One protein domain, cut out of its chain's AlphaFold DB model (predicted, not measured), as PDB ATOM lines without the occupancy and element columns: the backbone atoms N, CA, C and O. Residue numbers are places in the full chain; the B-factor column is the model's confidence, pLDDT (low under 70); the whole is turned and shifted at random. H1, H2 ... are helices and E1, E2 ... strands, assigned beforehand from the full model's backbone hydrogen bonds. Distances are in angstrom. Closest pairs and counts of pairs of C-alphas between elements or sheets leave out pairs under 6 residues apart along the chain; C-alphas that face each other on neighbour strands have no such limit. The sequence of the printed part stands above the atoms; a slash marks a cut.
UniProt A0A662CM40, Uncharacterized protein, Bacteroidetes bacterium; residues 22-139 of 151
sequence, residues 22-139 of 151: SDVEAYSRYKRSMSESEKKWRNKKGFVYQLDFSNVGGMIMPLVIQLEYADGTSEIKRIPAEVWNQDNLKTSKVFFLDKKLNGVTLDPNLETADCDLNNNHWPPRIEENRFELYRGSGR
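Overview. This is residues 22 to 139 of the 151 residues of an uncharacterized protein of Bacteroidetes bacterium (UniProt A0A662CM40). A small body of two antiparallel sheets, the ribbon E1-E4 and the three-stranded E3-E2-E5 with E5 near E1, has an arm at each end. At one end H2 leads to H1, whose residues 22 to 30 stick out; at the other, residues 130 to 139 with H4 stick out. The printed part has 118 residues, in the order H1 H2 E1 E2 E3 H3 E4 E5 H4, a mixed class. It is only just extended, close to loose, with a radius of gyration of the C-alphas of 20.4 A and spans of 73 by 34 by 25 A.

Along the chain. H1, residues 22 to 33, begins at C-alpha 22 (6.107, 44.492, -36.839) and is 16.5 A long. H2 is residues 36 to 42. E1, residues 47 to 54, is 23.0 A long, E2 is 63 to 69, E3 is 74 to 79 and H3 is 81 to 84. E4, residues 90 to 97, is 22.5 A long, and E5 is 101 to 106. H4, residues 130 to 138, ends at C-alpha 138 (63.011, 20.587, -77.392).

Arrangement. E1 and E4 are antiparallel at 161 degrees, with N 49 and O 95 3.0 A apart. The hairpin E2 and E3 has N 65 and O 77 at 2.8 A; E2 and E5, antiparallel, have N 66 and O 105 at 2.8 A. H3 only grazes the sheet E3-E2-E5 with residues 81 to 84. H1 and H2 are only just apart, at 8.2 A. In H1, H2 and H4 every O i to N i+4 pair is within hydrogen-bond range; H3 is too short for one.

Size, cuts and confidence. The C-alphas farthest apart, of Ser 22 and Gly 138, are 73.9 A apart. The printed part has no cut. The link E5 to H4 is long, and its residues 121 to 122 pair antiparallel with 104 to 105 of E5. Residues 127 to 139 have pLDDT under 70.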
ATOM      1  N   SER A  22       5.772  45.677 -37.629       84.62
ATOM      2  CA  SER A  22       6.107  44.492 -36.839       84.62
ATOM      3  C   SER A  22       7.571  44.055 -37.007       84.62
ATOM      4  O   SER A  22       8.219  43.686 -36.017       84.62
ATOM      5  N   ASP A  23       8.135  44.178 -38.212       83.75
ATOM      6  CA  ASP A  23       9.540  43.875 -38.503       83.75
ATOM      7  C   ASP A  23      10.478  44.874 -37.819       83.75
ATOM      8  O   ASP A  23      11.502  44.496 -37.235       83.75
ATOM      9  N   VAL A  24      10.110  46.160 -37.826       85.88
ATOM     10  CA  VAL A  24      10.869  47.225 -37.155       85.88
ATOM     11  C   VAL A  24      10.887  47.010 -35.639       85.88
ATOM     12  O   VAL A  24      11.934  47.165 -34.990       85.88
ATOM     13  N   GLU A  25       9.755  46.614 -35.053       89.00
ATOM     14  CA  GLU A  25       9.669  46.306 -33.627       89.00
ATOM     15  C   GLU A  25      10.462  45.036 -33.272       89.00
ATOM     16  O   GLU A  25      11.220  45.024 -32.292       89.00
ATOM     17  N   ALA A  26      10.356  43.977 -34.082       86.75
ATOM     18  CA  ALA A  26      11.127  42.746 -33.919       86.75
ATOM     19  C   ALA A  26      12.641  43.011 -33.974       86.75
ATOM     20  O   ALA A  26      13.377  42.589 -33.073       86.75
ATOM     21  N   TYR A  27      13.101  43.791 -34.954       85.44
ATOM     22  CA  TYR A  27      14.500  44.200 -35.073       85.44
ATOM     23  C   TYR A  27      14.968  45.025 -33.867       85.44
ATOM     24  O   TYR A  27      16.063  44.818 -33.331       85.44
ATOM     25  N   SER A  28      14.124  45.937 -33.383       87.00
ATOM     26  CA  SER A  28      14.421  46.764 -32.212       87.00
ATOM     27  C   SER A  28      14.541  45.934 -30.931       87.00
ATOM     28  O   SER A  28      15.458  46.167 -30.136       87.00
ATOM     29  N   ARG A  29      13.668  44.935 -30.736       89.06
ATOM     30  CA  ARG A  29      13.759  43.976 -29.621       89.06
ATOM     31  C   ARG A  29      15.038  43.147 -29.700       89.06
ATOM     32  O   ARG A  29      15.774  43.092 -28.717       89.06
ATOM     33  N   TYR A  30      15.355  42.606 -30.874       86.12
ATOM     34  CA  TYR A  30      16.588  41.855 -31.122       86.12
ATOM     35  C   TYR A  30      17.850  42.684 -30.819       86.12
ATOM     36  O   TYR A  30      18.773  42.234 -30.141       86.12
ATOM     37  N   LYS A  31      17.877  43.955 -31.235       84.12
ATOM     38  CA  LYS A  31      19.001  44.862 -30.958       84.12
ATOM     39  C   LYS A  31      19.186  45.148 -29.462       84.12
ATOM     40  O   LYS A  31      20.316  45.378 -29.017       84.12
ATOM     41  N   ARG A  32      18.093  45.158 -28.690       86.62
ATOM     42  CA  ARG A  32      18.113  45.359 -27.232       86.62
ATOM     43  C   ARG A  32      18.571  44.108 -26.486       86.62
ATOM     44  O   ARG A  32      19.335  44.261 -25.538       86.62
ATOM     45  N   SER A  33      18.163  42.916 -26.927       88.25
ATOM     46  CA  SER A  33      18.528  41.644 -26.286       88.25
ATOM     47  C   SER A  33      19.995  41.254 -26.479       88.25
ATOM     48  O   SER A  33      20.496  40.420 -25.735       88.25
ATOM     49  N   MET A  34      20.696  41.857 -27.445       85.56
ATOM     50  CA  MET A  34      22.120  41.598 -27.665       85.56
ATOM     51  C   MET A  34      23.003  42.033 -26.491       85.56
ATOM     52  O   MET A  34      22.961  43.182 -26.026       85.56
ATOM     53  N   SER A  35      23.912  41.137 -26.132       87.00
ATOM     54  CA  SER A  35      25.043  41.379 -25.243       87.00
ATOM     55  C   SER A  35      26.045  42.384 -25.836       87.00
ATOM     56  O   SER A  35      26.047  42.700 -27.032       87.00
ATOM     57  N   GLU A  36      26.929  42.926 -24.995       84.50
ATOM     58  CA  GLU A  36      27.977  43.847 -25.456       84.50
ATOM     59  C   GLU A  36      28.962  43.194 -26.437       84.50
ATOM     60  O   GLU A  36      29.433  43.855 -27.365       84.50
ATOM     61  N   SER A  37      29.255  41.901 -26.272       79.81
ATOM     62  CA  SER A  37      30.127  41.138 -27.172       79.81
ATOM     63  C   SER A  37      29.513  40.991 -28.566       79.81
ATOM     64  O   SER A  37      30.193  41.245 -29.560       79.81
ATOM     65  N   GLU A  38      28.221  40.675 -28.659       80.69
ATOM     66  CA  GLU A  38      27.498  40.584 -29.937       80.69
ATOM     67  C   GLU A  38      27.425  41.941 -30.645       80.69
ATOM     68  O   GLU A  38      27.647  42.039 -31.853       80.69
ATOM     69  N   LYS A  39      27.199  43.023 -29.888       82.12
ATOM     70  CA  LYS A  39      27.219  44.391 -30.428       82.12
ATOM     71  C   LYS A  39      28.591  44.757 -31.003       82.12
ATOM     72  O   LYS A  39      28.639  45.408 -32.048       82.12
ATOM     73  N   LYS A  40      29.688  44.337 -30.361       82.12
ATOM     74  CA  LYS A  40      31.060  44.545 -30.862       82.12
ATOM     75  C   LYS A  40      31.316  43.773 -32.155       82.12
ATOM     76  O   LYS A  40      31.820  44.365 -33.104       82.12
ATOM     77  N   TRP A  41      30.929  42.498 -32.216       78.75
ATOM     78  CA  TRP A  41      31.074  41.677 -33.424       78.75
ATOM     79  C   TRP A  41      30.277  42.226 -34.605       78.75
ATOM     80  O   TRP A  41      30.829  42.369 -35.689       78.75
ATOM     81  N   ARG A  42      29.018  42.624 -34.385       78.75
ATOM     82  CA  ARG A  42      28.169  43.214 -35.431       78.75
ATOM     83  C   ARG A  42      28.761  44.498 -36.017       78.75
ATOM     84  O   ARG A  42      28.611  44.769 -37.201       78.75
ATOM     85  N   ASN A  43      29.406  45.313 -35.186       79.12
ATOM     86  CA  ASN A  43      30.002  46.572 -35.629       79.12
ATOM     87  C   ASN A  43      31.381  46.377 -36.294       79.12
ATOM     88  O   ASN A  43      31.942  47.344 -36.815       79.12
ATOM     89  N   LYS A  44      31.946  45.163 -36.265       78.75
ATOM     90  CA  LYS A  44      33.252  44.871 -36.852       78.75
ATOM     91  C   LYS A  44      33.115  44.816 -38.374       78.75
ATOM     92  O   LYS A  44      32.427  43.958 -38.917       78.75
ATOM     93  N   LYS A  45      33.763  45.753 -39.065       80.00
ATOM     94  CA  LYS A  45      33.849  45.750 -40.528       80.00
ATOM     95  C   LYS A  45      34.952  44.782 -40.942       80.00
ATOM     96  O   LYS A  45      36.065  44.899 -40.449       80.00
ATOM     97  N   GLY A  46      34.629  43.838 -41.815       84.88
ATOM     98  CA  GLY A  46      35.566  42.844 -42.318       84.88
ATOM     99  C   GLY A  46      34.866  41.853 -43.236       84.88
ATOM    100  O   GLY A  46      33.657  41.932 -43.460       84.88
ATOM    101  N   PHE A  47      35.645  40.925 -43.763       89.44
ATOM    102  CA  PHE A  47      35.210  39.849 -44.631       89.44
ATOM    103  C   PHE A  47      35.309  38.527 -43.878       89.44
ATOM    104  O   PHE A  47      36.283  38.264 -43.168       89.44
ATOM    105  N   VAL A  48      34.287  37.693 -44.038       91.38
ATOM    106  CA  VAL A  48      34.257  36.345 -43.475       91.38
ATOM    107  C   VAL A  48      34.423  35.363 -44.618       91.38
ATOM    108  O   VAL A  48      33.647  35.388 -45.571       91.38
ATOM    109  N   TYR A  49      35.430  34.504 -44.511       93.56
ATOM    110  CA  TYR A  49      35.701  33.444 -45.474       93.56
ATOM    111  C   TYR A  49      35.666  32.100 -44.764       93.56
ATOM    112  O   TYR A  49      36.275  31.948 -43.706       93.56
ATOM    113  N   GLN A  50      34.980  31.126 -45.350       94.06
ATOM    114  CA  GLN A  50      35.079  29.728 -44.954       94.06
ATOM    115  C   GLN A  50      35.912  29.001 -46.006       94.06
ATOM    116  O   GLN A  50      35.611  29.088 -47.194       94.06
ATOM    117  N   LEU A  51      36.968  28.325 -45.559       92.88
ATOM    118  CA  LEU A  51      37.776  27.442 -46.388       92.88
ATOM    119  C   LEU A  51      37.503  26.003 -45.971       92.88
ATOM    120  O   LEU A  51      37.616  25.669 -44.789       92.88
ATOM    121  N   ASP A  52      37.152  25.175 -46.947       93.50
ATOM    122  CA  ASP A  52      36.901  23.753 -46.766       93.50
ATOM    123  C   ASP A  52      38.089  22.964 -47.319       93.50
ATOM    124  O   ASP A  52      38.509  23.162 -48.458       93.50
ATOM    125  N   PHE A  53      38.626  22.068 -46.502       91.62
ATOM    126  CA  PHE A  53      39.783  21.243 -46.817       91.62
ATOM    127  C   PHE A  53      39.368  19.778 -46.836       91.62
ATOM    128  O   PHE A  53      38.571  19.330 -46.008       91.62
ATOM    129  N   SER A  54      39.923  19.026 -47.782       91.44
ATOM    130  CA  SER A  54      39.731  17.581 -47.884       91.44
ATOM    131  C   SER A  54      41.083  16.885 -47.846       91.44
ATOM    132  O   SER A  54      41.997  17.266 -48.570       91.44
ATOM    133  N   ASN A  55      41.203  15.864 -47.007       89.06
ATOM    134  CA  ASN A  55      42.385  15.025 -46.920       89.06
ATOM    135  C   ASN A  55      42.298  13.902 -47.957       89.06
ATOM    136  O   ASN A  55      41.570  12.921 -47.780       89.06
ATOM    137  N   VAL A  56      43.049  14.047 -49.044       85.69
ATOM    138  CA  VAL A  56      43.146  13.042 -50.102       85.69
ATOM    139  C   VAL A  56      44.415  12.226 -49.863       85.69
ATOM    140  O   VAL A  56      45.518  12.707 -50.070       85.69
ATOM    141  N   GLY A  57      44.260  10.986 -49.397       80.44
ATOM    142  CA  GLY A  57      45.388  10.090 -49.097       80.44
ATOM    143  C   GLY A  57      45.475   9.648 -47.636       80.44
ATOM    144  O   GLY A  57      46.227   8.727 -47.327       80.44
ATOM    145  N   GLY A  58      44.672  10.238 -46.745       81.50
ATOM    146  CA  GLY A  58      44.480   9.748 -45.376       81.50
ATOM    147  C   GLY A  58      45.639  10.038 -44.418       81.50
ATOM    148  O   GLY A  58      45.666   9.490 -43.317       81.50
ATOM    149  N   MET A  59      46.586  10.896 -44.804       84.88
ATOM    150  CA  MET A  59      47.648  11.364 -43.914       84.88
ATOM    151  C   MET A  59      47.223  12.647 -43.212       84.88
ATOM    152  O   MET A  59      46.835  13.624 -43.843       84.88
ATOM    153  N   ILE A  60      47.287  12.651 -41.885       86.25
ATOM    154  CA  ILE A  60      46.981  13.830 -41.076       86.25
ATOM    155  C   ILE A  60      48.168  14.796 -41.170       86.25
ATOM    156  O   ILE A  60      49.272  14.463 -40.742       86.25
ATOM    157  N   MET A  61      47.938  15.989 -41.724       89.94
ATOM    158  CA  MET A  61      48.976  17.005 -41.938       89.94
ATOM    159  C   MET A  61      48.546  18.377 -41.397       89.94
ATOM    160  O   MET A  61      47.352  18.688 -41.384       89.94
ATOM    161  N   PRO A  62      49.489  19.217 -40.934       91.25
ATOM    162  CA  PRO A  62      49.190  20.615 -40.645       91.25
ATOM    163  C   PRO A  62      48.803  21.354 -41.933       91.25
ATOM    164  O   PRO A  62      49.339  21.073 -43.001       91.25
ATOM    165  N   LEU A  63      47.896  22.325 -41.829       91.75
ATOM    166  CA  LEU A  63      47.507  23.167 -42.962       91.75
ATOM    167  C   LEU A  63      48.327  24.461 -42.930       91.75
ATOM    168  O   LEU A  63      48.148  25.298 -42.039       91.75
ATOM    169  N   VAL A  64      49.231  24.628 -43.895       93.62
ATOM    170  CA  VAL A  64      49.988  25.871 -44.113       93.62
ATOM    171  C   VAL A  64      49.301  26.643 -45.227       93.62
ATOM    172  O   VAL A  64      49.297  26.207 -46.366       93.62
ATOM    173  N   ILE A  65      48.680  27.772 -44.909       94.19
ATOM    174  CA  ILE A  65      47.811  28.493 -45.841       94.19
ATOM    175  C   ILE A  65      48.389  29.877 -46.085       94.19
ATOM    176  O   ILE A  65      48.551  30.651 -45.141       94.19
ATOM    177  N   GLN A  66      48.645  30.217 -47.343       94.81
ATOM    178  CA  GLN A  66      48.937  31.582 -47.752       94.81
ATOM    179  C   GLN A  66      47.669  32.265 -48.248       94.81
ATOM    180  O   GLN A  66      47.016  31.804 -49.181       94.81
ATOM    181  N   LEU A  67      47.341  33.384 -47.613       95.38
ATOM    182  CA  LEU A  67      46.254  34.272 -47.992       95.38
ATOM    183  C   LEU A  67      46.841  35.413 -48.821       95.38
ATOM    184  O   LEU A  67      47.678  36.168 -48.328       95.38
ATOM    185  N   GLU A  68      46.410  35.536 -50.072       95.69
ATOM    186  CA  GLU A  68      46.763  36.640 -50.964       95.69
ATOM    187  C   GLU A  68      45.631  37.666 -50.937       95.69
ATOM    188  O   GLU A  68      44.480  37.341 -51.240       95.69
ATOM    189  N   TYR A  69      45.929  38.911 -50.576       96.06
ATOM    190  CA  TYR A  69      44.935  39.979 -50.489       96.06
ATOM    191  C   TYR A  69      44.859  40.802 -51.774       96.06
ATOM    192  O   TYR A  69      45.816  40.908 -52.540       96.06
ATOM    193  N   ALA A  70      43.714  41.450 -51.994       93.62
ATOM    194  CA  ALA A  70      43.489  42.315 -53.154       93.62
ATOM    195  C   ALA A  70      44.396  43.564 -53.189       93.62
ATOM    196  O   ALA A  70      44.515  44.196 -54.233       93.62
ATOM    197  N   ASP A  71      45.030  43.923 -52.070       92.00
ATOM    198  CA  ASP A  71      46.005  45.019 -51.988       92.00
ATOM    199  C   ASP A  71      47.445  44.585 -52.327       92.00
ATOM    200  O   ASP A  71      48.360  45.405 -52.272       92.00
ATOM    201  N   GLY A  72      47.655  43.309 -52.670       92.25
ATOM    202  CA  GLY A  72      48.961  42.735 -52.997       92.25
ATOM    203  C   GLY A  72      49.769  42.256 -51.790       92.25
ATOM    204  O   GLY A  72      50.848  41.696 -51.974       92.25
ATOM    205  N   THR A  73      49.277  42.437 -50.559       95.06
ATOM    206  CA  THR A  73      49.917  41.845 -49.375       95.06
ATOM    207  C   THR A  73      49.579  40.359 -49.252       95.06
ATOM    208  O   THR A  73      48.551  39.900 -49.754       95.06
ATOM    209  N   SER A  74      50.433  39.595 -48.571       95.00
ATOM    210  CA  SER A  74      50.179  38.189 -48.261       95.00
ATOM    211  C   SER A  74      50.441  37.878 -46.792       95.00
ATOM    212  O   SER A  74      51.262  38.520 -46.135       95.00
ATOM    213  N   GLU A  75      49.719  36.893 -46.262       94.44
ATOM    214  CA  GLU A  75      49.916  36.379 -44.907       94.44
ATOM    215  C   GLU A  75      49.927  34.849 -44.920       94.44
ATOM    216  O   GLU A  75      49.095  34.228 -45.576       94.44
ATOM    217  N   ILE A  76      50.844  34.240 -44.163       95.00
ATOM    218  CA  ILE A  76      50.890  32.788 -43.963       95.00
ATOM    219  C   ILE A  76      50.270  32.449 -42.606       95.00
ATOM    220  O   ILE A  76      50.721  32.916 -41.558       95.00
ATOM    221  N   LYS A  77      49.250  31.592 -42.616       94.25
ATOM    222  CA  LYS A  77      48.628  31.005 -41.429       94.25
ATOM    223  C   LYS A  77      49.009  29.535 -41.340       94.25
ATOM    224  O   LYS A  77      48.759  28.769 -42.263       94.25
ATOM    225  N   ARG A  78      49.572  29.132 -40.203       94.31
ATOM    226  CA  ARG A  78      49.837  27.724 -39.895       94.31
ATOM    227  C   ARG A  78      48.785  27.207 -38.935       94.31
ATOM    228  O   ARG A  78      48.587  27.769 -37.859       94.31
ATOM    229  N   ILE A  79      48.118  26.140 -39.336       92.81
ATOM    230  CA  ILE A  79      47.093  25.469 -38.554       92.81
ATOM    231  C   ILE A  79      47.633  24.087 -38.173       92.81
ATOM    232  O   ILE A  79      47.981  23.308 -39.065       92.81
ATOM    233  N   PRO A  80      47.717  23.768 -36.870       93.31
ATOM    234  CA  PRO A  80      48.139  22.450 -36.413       93.31
ATOM    235  C   PRO A  80      47.230  21.345 -36.945       93.31
ATOM    236  O   PRO A  80      46.050  21.567 -37.215       93.31
ATOM    237  N   ALA A  81      47.754  20.125 -37.005       91.38
ATOM    238  CA  ALA A  81      47.019  18.975 -37.523       91.38
ATOM    239  C   ALA A  81      45.814  18.544 -36.649       91.38
ATOM    240  O   ALA A  81      45.010  17.716 -37.060       91.38
ATOM    241  N   GLU A  82      45.632  19.140 -35.468       92.38
ATOM    242  CA  GLU A  82      44.478  18.904 -34.585       92.38
ATOM    243  C   GLU A  82      43.127  19.250 -35.229       92.38
ATOM    244  O   GLU A  82      42.084  18.782 -34.774       92.38
ATOM    245  N   VAL A  83      43.117  20.040 -36.308       90.56
ATOM    246  CA  VAL A  83      41.887  20.337 -37.064       90.56
ATOM    247  C   VAL A  83      41.224  19.111 -37.683       90.56
ATOM    248  O   VAL A  83      40.046  19.177 -38.027       90.56
ATOM    249  N   TRP A  84      41.954  18.000 -37.774       93.06
ATOM    250  CA  TRP A  84      41.473  16.717 -38.275       93.06
ATOM    251  C   TRP A  84      40.911  15.800 -37.172       93.06
ATOM    252  O   TRP A  84      40.534  14.668 -37.451       93.06
ATOM    253  N   ASN A  85      40.855  16.256 -35.911       90.62
ATOM    254  CA  ASN A  85      40.417  15.417 -34.786       90.62
ATOM    255  C   ASN A  85      38.929  15.040 -34.843       90.62
ATOM    256  O   ASN A  85      38.558  13.969 -34.371       90.62
ATOM    257  N   GLN A  86      38.072  15.928 -35.356       89.06
ATOM    258  CA  GLN A  86      36.630  15.661 -35.464       89.06
ATOM    259  C   GLN A  86      36.298  14.817 -36.695       89.06
ATOM    260  O   GLN A  86      35.469  13.914 -36.618       89.06
ATOM    261  N   ASP A  87      36.954  15.116 -37.812       90.62
ATOM    262  CA  ASP A  87      36.825  14.410 -39.079       90.62
ATOM    263  C   ASP A  87      38.193  14.455 -39.770       90.62
ATOM    264  O   ASP A  87      38.780  15.521 -39.972       90.62
ATOM    265  N   ASN A  88      38.732  13.275 -40.074       90.06
ATOM    266  CA  ASN A  88      40.055  13.116 -40.669       90.06
ATOM    267  C   ASN A  88      40.047  13.237 -42.201       90.06
ATOM    268  O   ASN A  88      41.122  13.332 -42.797       90.06
ATOM    269  N   LEU A  89      38.865  13.234 -42.825       91.44
ATOM    270  CA  LEU A  89      38.666  13.364 -44.265       91.44
ATOM    271  C   LEU A  89      38.339  14.799 -44.660       91.44
ATOM    272  O   LEU A  89      38.780  15.241 -45.720       91.44
ATOM    273  N   LYS A  90      37.556  15.523 -43.856       93.06
ATOM    274  CA  LYS A  90      37.114  16.885 -44.179       93.06
ATOM    275  C   LYS A  90      37.196  17.796 -42.970       93.06
ATOM    276  O   LYS A  90      36.773  17.436 -41.881       93.06
ATOM    277  N   THR A  91      37.681  19.014 -43.172       93.94
ATOM    278  CA  THR A  91      37.673  20.040 -42.128       93.94
ATOM    279  C   THR A  91      37.403  21.406 -42.734       93.94
ATOM    280  O   THR A  91      37.813  21.693 -43.857       93.94
ATOM    281  N   SER A  92      36.713  22.259 -41.987       93.81
ATOM    282  CA  SER A  92      36.349  23.603 -42.425       93.81
ATOM    283  C   SER A  92      36.896  24.620 -41.438       93.81
ATOM    284  O   SER A  92      36.765  24.462 -40.221       93.81
ATOM    285  N   LYS A  93      37.488  25.699 -41.948       92.25
ATOM    286  CA  LYS A  93      38.002  26.790 -41.120       92.25
ATOM    287  C   LYS A  93      37.465  28.131 -41.583       92.25
ATOM    288  O   LYS A  93      37.573  28.496 -42.750       92.25
ATOM    289  N   VAL A  94      36.928  28.887 -40.629       93.12
ATOM    290  CA  VAL A  94      36.446  30.249 -40.852       93.12
ATOM    291  C   VAL A  94      37.528  31.257 -40.473       93.12
ATOM    292  O   VAL A  94      38.121  31.176 -39.395       93.12
ATOM    293  N   PHE A  95      37.746  32.232 -41.350       92.69
ATOM    294  CA  PHE A  95      38.665  33.346 -41.174       92.69
ATOM    295  C   PHE A  95      37.895  34.663 -41.211       92.69
ATOM    296  O   PHE A  95      37.129  34.927 -42.136       92.69
ATOM    297  N   PHE A  96      38.132  35.502 -40.204       91.38
ATOM    298  CA  PHE A  96      37.692  36.893 -40.198       91.38
ATOM    299  C   PHE A  96      38.876  37.768 -40.607       91.38
ATOM    300  O   PHE A  96      39.852  37.857 -39.862       91.38
ATOM    301  N   LEU A  97      38.798  38.383 -41.785       91.31
ATOM    302  CA  LEU A  97      39.878  39.162 -42.387       91.31
ATOM    303  C   LEU A  97      39.418  40.602 -42.602       91.31
ATOM    304  O   LEU A  97      38.314  40.841 -43.080       91.31
ATOM    305  N   ASP A  98      40.270  41.579 -42.307       90.88
ATOM    306  CA  ASP A  98      39.929  42.991 -42.537       90.88
ATOM    307  C   ASP A  98      40.027  43.373 -44.027       90.88
ATOM    308  O   ASP A  98      39.450  44.363 -44.475       90.88
ATOM    309  N   LYS A  99      40.747  42.560 -44.810       92.62
ATOM    310  CA  LYS A  99      41.029  42.767 -46.232       92.62
ATOM    311  C   LYS A  99      40.313  41.735 -47.095       92.62
ATOM    312  O   LYS A  99      40.143  40.581 -46.696       92.62
ATOM    313  N   LYS A 100      39.946  42.147 -48.310       92.56
ATOM    314  CA  LYS A 100      39.372  41.249 -49.313       92.56
ATOM    315  C   LYS A 100      40.450  40.294 -49.825       92.56
ATOM    316  O   LYS A 100      41.529  40.729 -50.225       92.56
ATOM    317  N   LEU A 101      40.127  39.010 -49.835       93.31
ATOM    318  CA  LEU A 101      40.974  37.958 -50.373       93.31
ATOM    319  C   LEU A 101      40.930  37.952 -51.912       93.31
ATOM    320  O   LEU A 101      39.861  38.114 -52.506       93.31
ATOM    321  N   ASN A 102      42.086  37.755 -52.537       94.19
ATOM    322  CA  ASN A 102      42.265  37.554 -53.973       94.19
ATOM    323  C   ASN A 102      42.572  36.088 -54.318       94.19
ATOM    324  O   ASN A 102      42.120  35.592 -55.346       94.19
ATOM    325  N   GLY A 103      43.307  35.391 -53.447       93.31
ATOM    326  CA  GLY A 103      43.653  33.990 -53.640       93.31
ATOM    327  C   GLY A 103      44.065  33.292 -52.349       93.31
ATOM    328  O   GLY A 103      44.383  33.935 -51.347       93.31
ATOM    329  N   VAL A 104      44.038  31.965 -52.384       94.12
ATOM    330  CA  VAL A 104      44.561  31.080 -51.344       94.12
ATOM    331  C   VAL A 104      45.482  30.064 -51.992       94.12
ATOM    332  O   VAL A 104      45.130  29.483 -53.018       94.12
ATOM    333  N   THR A 105      46.617  29.818 -51.351       93.44
ATOM    334  CA  THR A 105      47.529  28.733 -51.706       93.44
ATOM    335  C   THR A 105      47.753  27.855 -50.484       93.44
ATOM    336  O   THR A 105      48.118  28.356 -49.415       93.44
ATOM    337  N   LEU A 106      47.513  26.557 -50.633       91.75
ATOM    338  CA  LEU A 106      47.864  25.539 -49.657       91.75
ATOM    339  C   LEU A 106      49.326  25.138 -49.872       91.75
ATOM    340  O   LEU A 106      49.755  24.887 -50.990       91.75
ATOM    341  N   ASP A 107      50.082  25.134 -48.783       89.88
ATOM    342  CA  ASP A 107      51.497  24.787 -48.711       89.88
ATOM    343  C   ASP A 107      52.413  25.477 -49.748       89.88
ATOM    344  O   ASP A 107      53.083  24.825 -50.548       89.88
ATOM    345  N   PRO A 108      52.519  26.819 -49.720       88.94
ATOM    346  CA  PRO A 108      53.329  27.575 -50.685       88.94
ATOM    347  C   PRO A 108      54.832  27.248 -50.641       88.94
ATOM    348  O   PRO A 108      55.561  27.539 -51.586       88.94
ATOM    349  N   ASN A 109      55.303  26.683 -49.530       88.00
ATOM    350  CA  ASN A 109      56.708  26.384 -49.287       88.00
ATOM    351  C   ASN A 109      57.035  24.902 -49.511       88.00
ATOM    352  O   ASN A 109      58.192  24.523 -49.323       88.00
ATOM    353  N   LEU A 110      56.048  24.081 -49.893       85.12
ATOM    354  CA  LEU A 110      56.193  22.633 -50.053       85.12
ATOM    355  C   LEU A 110      56.772  21.969 -48.786       85.12
ATOM    356  O   LEU A 110      57.695  21.156 -48.847       85.12
ATOM    357  N   GLU A 111      56.269  22.378 -47.619       84.31
ATOM    358  CA  GLU A 111      56.632  21.827 -46.309       84.31
ATOM    359  C   GLU A 111      55.968  20.460 -46.061       84.31
ATOM    360  O   GLU A 111      56.433  19.682 -45.223       84.31
ATOM    361  N   THR A 112      54.877  20.163 -46.767       82.25
ATOM    362  CA  THR A 112      54.090  18.936 -46.650       82.25
ATOM    363  C   THR A 112      54.430  17.941 -47.761       82.25
ATOM    364  O   THR A 112      54.881  18.300 -48.846       82.25
ATOM    365  N   ALA A 113      54.237  16.649 -47.484       77.25
ATOM    366  CA  ALA A 113      54.535  15.569 -48.424       77.25
ATOM    367  C   ALA A 113      53.372  15.322 -49.406       77.25
ATOM    368  O   ALA A 113      52.948  14.180 -49.589       77.25
ATOM    369  N   ASP A 114      52.825  16.390 -49.987       77.94
ATOM    370  CA  ASP A 114      51.758  16.304 -50.983       77.94
ATOM    371  C   ASP A 114      52.316  15.946 -52.372       77.94
ATOM    372  O   ASP A 114      53.393  16.388 -52.779       77.94
ATOM    373  N   CYS A 115      51.579  15.109 -53.098       74.00
ATOM    374  CA  CYS A 115      51.943  14.641 -54.433       74.00
ATOM    375  C   CYS A 115      51.268  15.448 -55.548       74.00
ATOM    376  O   CYS A 115      51.770  15.424 -56.676       74.00
ATOM    377  N   ASP A 116      50.138  16.112 -55.277       80.50
ATOM    378  CA  ASP A 116      49.356  16.823 -56.292       80.50
ATOM    379  C   ASP A 116      49.169  18.297 -55.933       80.50
ATOM    380  O   ASP A 116      48.274  18.664 -55.189       80.50
ATOM    381  N   LEU A 117      49.982  19.160 -56.538       81.19
ATOM    382  CA  LEU A 117      49.923  20.605 -56.308       81.19
ATOM    383  C   LEU A 117      48.795  21.299 -57.087       81.19
ATOM    384  O   LEU A 117      48.426  22.433 -56.780       81.19
ATOM    385  N   ASN A 118      48.182  20.623 -58.066       82.06
ATOM    386  CA  ASN A 118      47.188  21.250 -58.944       82.06
ATOM    387  C   ASN A 118      45.903  21.646 -58.203       82.06
ATOM    388  O   ASN A 118      45.143  22.494 -58.678       82.06
ATOM    389  N   ASN A 119      45.635  21.027 -57.053       85.38
ATOM    390  CA  ASN A 119      44.442  21.270 -56.245       85.38
ATOM    391  C   ASN A 119      44.696  22.214 -55.049       85.38
ATOM    392  O   ASN A 119      43.769  22.487 -54.286       85.38
ATOM    393  N   ASN A 120      45.908  22.768 -54.925       89.31
ATOM    394  CA  ASN A 120      46.312  23.586 -53.781       89.31
ATOM    395  C   ASN A 120      46.009  25.079 -53.939       89.31
ATOM    396  O   ASN A 120      46.301  25.870 -53.042       89.31
ATOM    397  N   HIS A 121      45.377  25.486 -55.042       91.19
ATOM    398  CA  HIS A 121      45.080  26.889 -55.316       91.19
ATOM    399  C   HIS A 121      43.589  27.175 -55.398       91.19
ATOM    400  O   HIS A 121      42.819  26.490 -56.074       91.19
ATOM    401  N   TRP A 122      43.200  28.282 -54.775       90.19
ATOM    402  CA  TRP A 122      41.922  28.928 -55.008       90.19
ATOM    403  C   TRP A 122      42.144  30.382 -55.456       90.19
ATOM    404  O   TRP A 122      42.821  31.133 -54.755       90.19
ATOM    405  N   PRO A 123      41.562  30.827 -56.583       91.31
ATOM    406  CA  PRO A 123      40.901  30.014 -57.604       91.31
ATOM    407  C   PRO A 123      41.842  28.955 -58.212       91.31
ATOM    408  O   PRO A 123      43.056  29.173 -58.192       91.31
ATOM    409  N   PRO A 124      41.314  27.845 -58.766       85.81
ATOM    410  CA  PRO A 124      42.134  26.816 -59.401       85.81
ATOM    411  C   PRO A 124      43.009  27.398 -60.513       85.81
ATOM    412  O   PRO A 124      42.542  28.194 -61.333       85.81
ATOM    413  N   ARG A 125      44.280  26.995 -60.544       83.44
ATOM    414  CA  ARG A 125      45.263  27.391 -61.559       83.44
ATOM    415  C   ARG A 125      45.819  26.124 -62.207       83.44
ATOM    416  O   ARG A 125      45.909  25.092 -61.555       83.44
ATOM    417  N   ILE A 126      46.160  26.199 -63.490       76.25
ATOM    418  CA  ILE A 126      46.852  25.106 -64.180       76.25
ATOM    419  C   ILE A 126      48.335  25.273 -63.868       76.25
ATOM    420  O   ILE A 126      48.947  26.238 -64.331       76.25
ATOM    421  N   GLU A 127      48.898  24.375 -63.065       69.75
ATOM    422  CA  GLU A 127      50.343  24.319 -62.879       69.75
ATOM    423  C   GLU A 127      50.975  23.524 -64.023       69.75
ATOM    424  O   GLU A 127      50.624  22.371 -64.277       69.75
ATOM    425  N   GLU A 128      51.912  24.136 -64.752       66.94
ATOM    426  CA  GLU A 128      52.640  23.414 -65.794       66.94
ATOM    427  C   GLU A 128      53.645  22.447 -65.162       66.94
ATOM    428  O   GLU A 128      54.550  22.836 -64.417       66.94
ATOM    429  N   ASN A 129      53.519  21.160 -65.488       66.56
ATOM    430  CA  ASN A 129      54.445  20.151 -64.997       66.56
ATOM    431  C   ASN A 129      55.838  20.376 -65.621       66.56
ATOM    432  O   ASN A 129      55.970  20.588 -66.828       66.56
ATOM    433  N   ARG A 130      56.910  20.248 -64.824       62.31
ATOM    434  CA  ARG A 130      58.312  20.397 -65.273       62.31
ATOM    435  C   ARG A 130      58.643  19.573 -66.528       62.31
ATOM    436  O   ARG A 130      59.484  19.979 -67.329       62.31
ATOM    437  N   PHE A 131      57.976  18.434 -66.723       64.75
ATOM    438  CA  PHE A 131      58.131  17.596 -67.917       64.75
ATOM    439  C   PHE A 131      57.581  18.227 -69.207       64.75
ATOM    440  O   PHE A 131      58.115  17.971 -70.292       64.75
ATOM    441  N   GLU A 132      56.528  19.035 -69.124       62.16
ATOM    442  CA  GLU A 132      55.925  19.704 -70.281       62.16
ATOM    443  C   GLU A 132      56.779  20.891 -70.741       62.16
ATOM    444  O   GLU A 132      57.039  21.022 -71.940       62.16
ATOM    445  N   LEU A 133      57.362  21.639 -69.796       61.69
ATOM    446  CA  LEU A 133      58.354  22.688 -70.073       61.69
ATOM    447  C   LEU A 133      59.575  22.149 -70.847       61.69
ATOM    448  O   LEU A 133      60.060  22.774 -71.799       61.69
ATOM    449  N   TYR A 134      60.055  20.950 -70.496       65.50
ATOM    450  CA  TYR A 134      61.175  20.312 -71.199       65.50
ATOM    451  C   TYR A 134      60.807  19.877 -72.631       65.50
ATOM    452  O   TYR A 134      61.579  20.083 -73.569       65.50
ATOM    453  N   ARG A 135      59.600  19.335 -72.856       63.78
ATOM    454  CA  ARG A 135      59.147  18.974 -74.217       63.78
ATOM    455  C   ARG A 135      58.848  20.190 -75.098       63.78
ATOM    456  O   ARG A 135      59.066  20.115 -76.309       63.78
ATOM    457  N   GLY A 136      58.382  21.297 -74.520       59.22
ATOM    458  CA  GLY A 136      58.117  22.545 -75.242       59.22
ATOM    459  C   GLY A 136      59.385  23.219 -75.780       59.22
ATOM    460  O   GLY A 136      59.381  23.745 -76.894       59.22
ATOM    461  N   SER A 137      60.492  23.139 -75.037       59.12
ATOM    462  CA  SER A 137      61.789  23.703 -75.445       59.12
ATOM    463  C   SER A 137      62.539  22.837 -76.471       59.12
ATOM    464  O   SER A 137      63.216  23.378 -77.344       59.12
ATOM    465  N   GLY A 138      62.354  21.512 -76.456       53.16
ATOM    466  CA  GLY A 138      63.011  20.587 -77.392       53.16
ATOM    467  C   GLY A 138      62.459  20.570 -78.828       53.16
ATOM    468  O   GLY A 138      63.115  20.052 -79.728       53.16
ATOM    469  N   ARG A 139      61.272  21.138 -79.087       51.06
ATOM    470  CA  ARG A 139      60.620  21.101 -80.417       51.06
ATOM    471  C   ARG A 139      60.918  22.290 -81.337       51.06
ATOM    472  O   ARG A 139      60.478  22.275 -82.481       51.06
TER     473      ARG A 139